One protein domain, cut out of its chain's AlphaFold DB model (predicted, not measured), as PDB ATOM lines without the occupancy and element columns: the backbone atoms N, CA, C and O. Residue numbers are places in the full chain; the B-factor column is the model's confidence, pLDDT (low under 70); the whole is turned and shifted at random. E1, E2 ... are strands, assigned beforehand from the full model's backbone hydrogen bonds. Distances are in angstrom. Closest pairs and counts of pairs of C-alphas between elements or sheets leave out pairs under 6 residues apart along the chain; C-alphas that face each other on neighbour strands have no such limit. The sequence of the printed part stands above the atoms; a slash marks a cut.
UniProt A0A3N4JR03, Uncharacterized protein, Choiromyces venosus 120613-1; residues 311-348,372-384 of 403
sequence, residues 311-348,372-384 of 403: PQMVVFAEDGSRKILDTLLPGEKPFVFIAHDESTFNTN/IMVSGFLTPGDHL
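What this domain is: This is residues 311 to 348 and 372 to 384 of the 403 residues of an uncharacterized protein of Choiromyces venosus 120613-1 (UniProt A0A3N4JR03). The printed part has little regular structure: an irregular loop, residues 311 to 338, makes one end of a rod, and a ribbon of two antiparallel strands, E1 and E2, makes the other. Of 51 printed residues, 15 are in these named strands, E1 before E2, and there is no named helix; the class is all strand. The whole is extended, with a radius of gyration of the C-alphas of 15.3 A and spans of 53 by 21 by 14 A.

Where its parts are: Residues 315 to 316 pair briefly with 322 to 323, antiparallel. E1, residues 339 to 346, runs 22.6 A from C-alpha 339 at (236.794, 250.834, 217.844). E2, residues 372 to 378, runs 18.5 A to C-alpha 378 at (238.659, 249.131, 222.216).

How they stand to each other: E1 and E2 are antiparallel neighbours, their directions at 161 degrees. C-alphas 344 and 373 face each other at 4.3 A. N 339 and O 378, 2.8 A, and N 374 and O 343, 2.8 A, are within hydrogen-bond range.

The domain as a whole: The C-alphas farthest apart, of Pro 330 and Asn 348, are 53.8 A apart. Residues 349 to 371 are not printed; C-alphas 348 and 372 are 11.4 A apart across this cut, which the link from E1 to E2 spans. The mean pLDDT of the printed part is 72.8; residues 315 to 332 and 380 to 381 are under 70.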
ATOM      1  N   PRO A 311     222.312 243.444 215.118       75.44
ATOM      2  CA  PRO A 311     221.641 242.277 215.702       75.44
ATOM      3  C   PRO A 311     222.566 241.090 216.011       75.44
ATOM      4  O   PRO A 311     222.180 240.201 216.767       75.44
ATOM      5  N   GLN A 312     223.765 241.061 215.422       74.69
ATOM      6  CA  GLN A 312     224.768 240.006 215.593       74.69
ATOM      7  C   GLN A 312     225.945 240.453 216.481       74.69
ATOM      8  O   GLN A 312     226.860 239.661 216.729       74.69
ATOM      9  N   MET A 313     225.958 241.705 216.964       78.50
ATOM     10  CA  MET A 313     227.058 242.247 217.766       78.50
ATOM     11  C   MET A 313     227.022 241.756 219.215       78.50
ATOM     12  O   MET A 313     226.024 241.897 219.913       78.50
ATOM     13  N   VAL A 314     228.143 241.246 219.725       72.81
ATOM     14  CA  VAL A 314     228.235 240.771 221.113       72.81
ATOM     15  C   VAL A 314     228.029 241.917 222.101       72.81
ATOM     16  O   VAL A 314     228.772 242.901 222.107       72.81
ATOM     17  N   VAL A 315     227.072 241.734 223.010       69.12
ATOM     18  CA  VAL A 315     226.878 242.619 224.158       69.12
ATOM     19  C   VAL A 315     227.588 242.017 225.366       69.12
ATOM     20  O   VAL A 315     227.316 240.891 225.787       69.12
ATOM     21  N   PHE A 316     228.508 242.777 225.949       67.06
ATOM     22  CA  PHE A 316     229.191 242.385 227.177       67.06
ATOM     23  C   PHE A 316     228.361 242.826 228.384       67.06
ATOM     24  O   PHE A 316     227.894 243.966 228.455       67.06
ATOM     25  N   ALA A 317     228.156 241.919 229.335       64.06
ATOM     26  CA  ALA A 317     227.513 242.239 230.599       64.06
ATOM     27  C   ALA A 317     228.449 243.056 231.510       64.06
ATOM     28  O   ALA A 317     229.662 243.134 231.296       64.06
ATOM     29  N   GLU A 318     227.887 243.711 232.534       58.94
ATOM     30  CA  GLU A 318     228.660 244.587 233.432       58.94
ATOM     31  C   GLU A 318     229.762 243.830 234.208       58.94
ATOM     32  O   GLU A 318     230.775 244.434 234.579       58.94
ATOM     33  N   ASP A 319     229.604 242.513 234.367       59.44
ATOM     34  CA  ASP A 319     230.554 241.565 234.965       59.44
ATOM     35  C   ASP A 319     231.678 241.107 234.009       59.44
ATOM     36  O   ASP A 319     232.577 240.383 234.424       59.44
ATOM     37  N   GLY A 320     231.660 241.548 232.745       57.69
ATOM     38  CA  GLY A 320     232.639 241.166 231.724       57.69
ATOM     39  C   GLY A 320     232.330 239.842 231.017       57.69
ATOM     40  O   GLY A 320     233.075 239.448 230.121       57.69
ATOM     41  N   SER A 321     231.230 239.166 231.364       60.56
ATOM     42  CA  SER A 321     230.781 237.977 230.641       60.56
ATOM     43  C   SER A 321     230.174 238.360 229.285       60.56
ATOM     44  O   SER A 321     229.452 239.354 229.149       60.56
ATOM     45  N   ARG A 322     230.483 237.578 228.244       63.31
ATOM     46  CA  ARG A 322     229.838 237.731 226.933       63.31
ATOM     47  C   ARG A 322     228.401 237.223 227.034       63.31
ATOM     48  O   ARG A 322     228.192 236.065 227.390       63.31
ATOM     49  N   LYS A 323     227.417 238.054 226.694       61.78
ATOM     50  CA  LYS A 323     226.071 237.557 226.409       61.78
ATOM     51  C   LYS A 323     226.017 237.229 224.925       61.78
ATOM     52  O   LYS A 323     226.157 238.111 224.081       61.78
ATOM     53  N   ILE A 324     225.881 235.943 224.622       59.84
ATOM     54  CA  ILE A 324     225.522 235.501 223.276       59.84
ATOM     55  C   ILE A 324     224.076 235.961 223.069       59.84
ATOM     56  O   ILE A 324     223.241 235.738 223.942       59.84
ATOM     57  N   LEU A 325     223.812 236.690 221.986       60.00
ATOM     58  CA  LEU A 325     222.475 237.191 221.686       60.00
ATOM     59  C   LEU A 325     221.571 236.030 221.261       60.00
ATOM     60  O   LEU A 325     221.937 235.259 220.376       60.00
ATOM     61  N   ASP A 326     220.370 235.965 221.840       58.38
ATOM     62  CA  ASP A 326     219.326 234.985 221.495       58.38
ATOM     63  C   ASP A 326     218.830 235.124 220.035       58.38
ATOM     64  O   ASP A 326     218.087 234.281 219.539       58.38
ATOM     65  N   THR A 327     219.239 236.192 219.344       58.81
ATOM     66  CA  THR A 327     218.867 236.542 217.966       58.81
ATOM     67  C   THR A 327     219.679 235.819 216.885       58.81
ATOM     68  O   THR A 327     219.316 235.904 215.715       58.81
ATOM     69  N   LEU A 328     220.788 235.158 217.237       64.38
ATOM     70  CA  LEU A 328     221.660 234.484 216.268       64.38
ATOM     71  C   LEU A 328     221.023 233.174 215.789       64.38
ATOM     72  O   LEU A 328     220.708 232.294 216.594       64.38
ATOM     73  N   LEU A 329     220.868 233.019 214.472       64.38
ATOM     74  CA  LEU A 329     220.402 231.758 213.897       64.38
ATOM     75  C   LEU A 329     221.482 230.667 214.034       64.38
ATOM     76  O   LEU A 329     222.681 230.971 214.048       64.38
ATOM     77  N   PRO A 330     221.105 229.375 214.093       60.41
ATOM     78  CA  PRO A 330     222.069 228.279 214.121       60.41
ATOM     79  C   PRO A 330     223.036 228.346 212.924       60.41
ATOM     80  O   PRO A 330     222.633 228.140 211.782       60.41
ATOM     81  N   GLY A 331     224.316 228.628 213.190       68.25
ATOM     82  CA  GLY A 331     225.377 228.741 212.177       68.25
ATOM     83  C   GLY A 331     225.885 230.164 211.913       68.25
ATOM     84  O   GLY A 331     226.911 230.317 211.250       68.25
ATOM     85  N   GLU A 332     225.235 231.197 212.453       69.62
ATOM     86  CA  GLU A 332     225.738 232.572 212.387       69.62
ATOM     87  C   GLU A 332     226.852 232.809 213.418       69.62
ATOM     88  O   GLU A 332     226.790 232.344 214.559       69.62
ATOM     89  N   LYS A 333     227.903 233.528 213.006       70.94
ATOM     90  CA  LYS A 333     229.026 233.881 213.882       70.94
ATOM     91  C   LYS A 333     228.764 235.238 214.539       70.94
ATOM     92  O   LYS A 333     228.369 236.169 213.842       70.94
ATOM     93  N   PRO A 334     229.018 235.382 215.847       74.56
ATOM     94  CA  PRO A 334     228.865 236.663 216.518       74.56
ATOM     95  C   PRO A 334     229.913 237.673 216.028       74.56
ATOM     96  O   PRO A 334     231.086 237.334 215.869       74.56
ATOM     97  N   PHE A 335     229.508 238.930 215.854       77.44
ATOM     98  CA  PHE A 335     230.411 240.029 215.518       77.44
ATOM     99  C   PHE A 335     230.904 240.735 216.785       77.44
ATOM    100  O   PHE A 335     230.125 241.065 217.678       77.44
ATOM    101  N   VAL A 336     232.204 241.020 216.862       77.69
ATOM    102  CA  VAL A 336     232.768 241.876 217.915       77.69
ATOM    103  C   VAL A 336     233.125 243.214 217.294       77.69
ATOM    104  O   VAL A 336     234.004 243.296 216.440       77.69
ATOM    105  N   PHE A 337     232.440 244.271 217.724       80.62
ATOM    106  CA  PHE A 337     232.791 245.624 217.318       80.62
ATOM    107  C   PHE A 337     234.111 246.041 217.977       80.62
ATOM    108  O   PHE A 337     234.267 245.922 219.194       80.62
ATOM    109  N   ILE A 338     235.052 246.530 217.173       82.44
ATOM    110  CA  ILE A 338     236.335 247.058 217.636       82.44
ATOM    111  C   ILE A 338     236.417 248.508 217.170       82.44
ATOM    112  O   ILE A 338     236.406 248.778 215.971       82.44
ATOM    113  N   ALA A 339     236.500 249.436 218.117       82.31
ATOM    114  CA  ALA A 339     236.794 250.834 217.844       82.31
ATOM    115  C   ALA A 339     238.300 251.070 217.964       82.31
ATOM    116  O   ALA A 339     238.947 250.529 218.855       82.31
ATOM    117  N   HIS A 340     238.856 251.898 217.091       85.88
ATOM    118  CA  HIS A 340     240.232 252.369 217.186       85.88
ATOM    119  C   HIS A 340     240.209 253.885 217.324       85.88
ATOM    120  O   HIS A 340     239.428 254.546 216.640       85.88
ATOM    121  N   ASP A 341     241.011 254.414 218.240       83.81
ATOM    122  CA  ASP A 341     241.182 255.855 218.394       83.81
ATOM    123  C   ASP A 341     242.626 256.184 218.784       83.81
ATOM    124  O   ASP A 341     243.335 255.382 219.409       83.81
ATOM    125  N   GLU A 342     243.045 257.391 218.418       84.00
ATOM    126  CA  GLU A 342     244.364 257.931 218.702       84.00
ATOM    127  C   GLU A 342     244.233 259.206 219.519       84.00
ATOM    128  O   GLU A 342     243.628 260.196 219.107       84.00
ATOM    129  N   SER A 343     244.866 259.212 220.687       81.25
ATOM    130  CA  SER A 343     244.883 260.377 221.558       81.25
ATOM    131  C   SER A 343     246.308 260.835 221.804       81.25
ATOM    132  O   SER A 343     247.198 260.039 222.091       81.25
ATOM    133  N   THR A 344     246.544 262.140 221.703       80.69
ATOM    134  CA  THR A 344     247.841 262.734 222.038       80.69
ATOM    135  C   THR A 344     247.733 263.460 223.368       80.69
ATOM    136  O   THR A 344     247.058 264.484 223.464       80.69
ATOM    137  N   PHE A 345     248.446 262.962 224.373       80.62
ATOM    138  CA  PHE A 345     248.554 263.579 225.690       80.62
ATOM    139  C   PHE A 345     249.814 264.426 225.753       80.62
ATOM    140  O   PHE A 345     250.926 263.905 225.669       80.62
ATOM    141  N   ASN A 346     249.661 265.737 225.905       83.50
ATOM    142  CA  ASN A 346     250.789 266.649 225.968       83.50
ATOM    143  C   ASN A 346     251.154 266.998 227.410       83.50
ATOM    144  O   ASN A 346     250.310 267.101 228.294       83.50
ATOM    145  N   THR A 347     252.441 267.238 227.637       75.12
ATOM    146  CA  THR A 347     253.016 267.591 228.943       75.12
ATOM    147  C   THR A 347     252.322 268.805 229.571       75.12
ATOM    148  O   THR A 347     252.157 268.867 230.789       75.12
ATOM    149  N   ASN A 348     251.867 269.753 228.744       73.56
ATOM    150  CA  ASN A 348     251.201 270.966 229.212       73.56
ATOM    151  C   ASN A 348     249.665 270.866 229.213       73.56
ATOM    152  O   ASN A 348     249.010 271.857 229.540       73.56
ATOM    153  N   ILE A 372     252.824 262.446 224.179       82.19
ATOM    154  CA  ILE A 372     252.772 260.995 224.017       82.19
ATOM    155  C   ILE A 372     251.508 260.696 223.223       82.19
ATOM    156  O   ILE A 372     250.408 261.051 223.646       82.19
ATOM    157  N   MET A 373     251.674 260.065 222.067       84.50
ATOM    158  CA  MET A 373     250.559 259.536 221.294       84.50
ATOM    159  C   MET A 373     250.239 258.134 221.810       84.50
ATOM    160  O   MET A 373     251.124 257.290 221.927       84.50
ATOM    161  N   VAL A 374     248.978 257.907 222.150       79.56
ATOM    162  CA  VAL A 374     248.445 256.624 222.592       79.56
ATOM    163  C   VAL A 374     247.412 256.203 221.560       79.56
ATOM    164  O   VAL A 374     246.419 256.896 221.359       79.56
ATOM    165  N   SER A 375     247.674 255.077 220.909       84.75
ATOM    166  CA  SER A 375     246.806 254.458 219.909       84.75
ATOM    167  C   SER A 375     246.297 253.144 220.491       84.75
ATOM    168  O   SER A 375     247.085 252.374 221.049       84.75
ATOM    169  N   GLY A 376     244.985 252.914 220.458       81.62
ATOM    170  CA  GLY A 376     244.379 251.775 221.143       81.62
ATOM    171  C   GLY A 376     243.151 251.227 220.435       81.62
ATOM    172  O   GLY A 376     242.342 251.976 219.896       81.62
ATOM    173  N   PHE A 377     243.005 249.903 220.481       83.00
ATOM    174  CA  PHE A 377     241.811 249.194 220.032       83.00
ATOM    175  C   PHE A 377     240.926 248.870 221.240       83.00
ATOM    176  O   PHE A 377     241.379 248.295 222.231       83.00
ATOM    177  N   LEU A 378     239.655 249.245 221.163       79.56
ATOM    178  CA  LEU A 378     238.659 249.131 222.216       79.56
ATOM    179  C   LEU A 378     237.543 248.197 221.763       79.56
ATOM    180  O   LEU A 378     236.947 248.393 220.707       79.56
ATOM    181  N   THR A 379     237.216 247.218 222.597       76.88
ATOM    182  CA  THR A 379     235.972 246.451 222.472       76.88
ATOM    183  C   THR A 379     234.941 246.998 223.464       76.88
ATOM    184  O   THR A 379     235.315 247.698 224.411       76.88
ATOM    185  N   PRO A 380     233.643 246.666 223.333       67.81
ATOM    186  CA  PRO A 380     232.651 247.034 224.343       67.81
ATOM    187  C   PRO A 380     232.953 246.469 225.747       67.81
ATOM    188  O   PRO A 380     232.412 246.968 226.734       67.81
ATOM    189  N   GLY A 381     233.803 245.436 225.841       67.44
ATOM    190  CA  GLY A 381     234.245 244.830 227.097       67.44
ATOM    191  C   GLY A 381     235.437 245.547 227.742       67.44
ATOM    192  O   GLY A 381     235.327 245.987 228.886       67.44
ATOM    193  N   ASP A 382     236.561 245.650 227.025       71.00
ATOM    194  CA  ASP A 382     237.812 246.291 227.475       71.00
ATOM    195  C   ASP A 382     238.757 246.570 226.278       71.00
ATOM    196  O   ASP A 382     238.423 246.302 225.118       71.00
ATOM    197  N   HIS A 383     239.953 247.099 226.548       73.44
ATOM    198  CA  HIS A 383     241.049 247.219 225.587       73.44
ATOM    199  C   HIS A 383     241.373 245.855 224.973       73.44
ATOM    200  O   HIS A 383     241.600 244.877 225.689       73.44
ATOM    201  N   LEU A 384     241.449 245.808 223.643       77.44
ATOM    202  CA  LEU A 384     241.882 244.618 222.930       77.44
ATOM    203  C   LEU A 384     243.364 244.375 223.238       77.44
ATOM    204  O   LEU A 384     244.213 245.227 222.980       77.44
TER     205      LEU A 384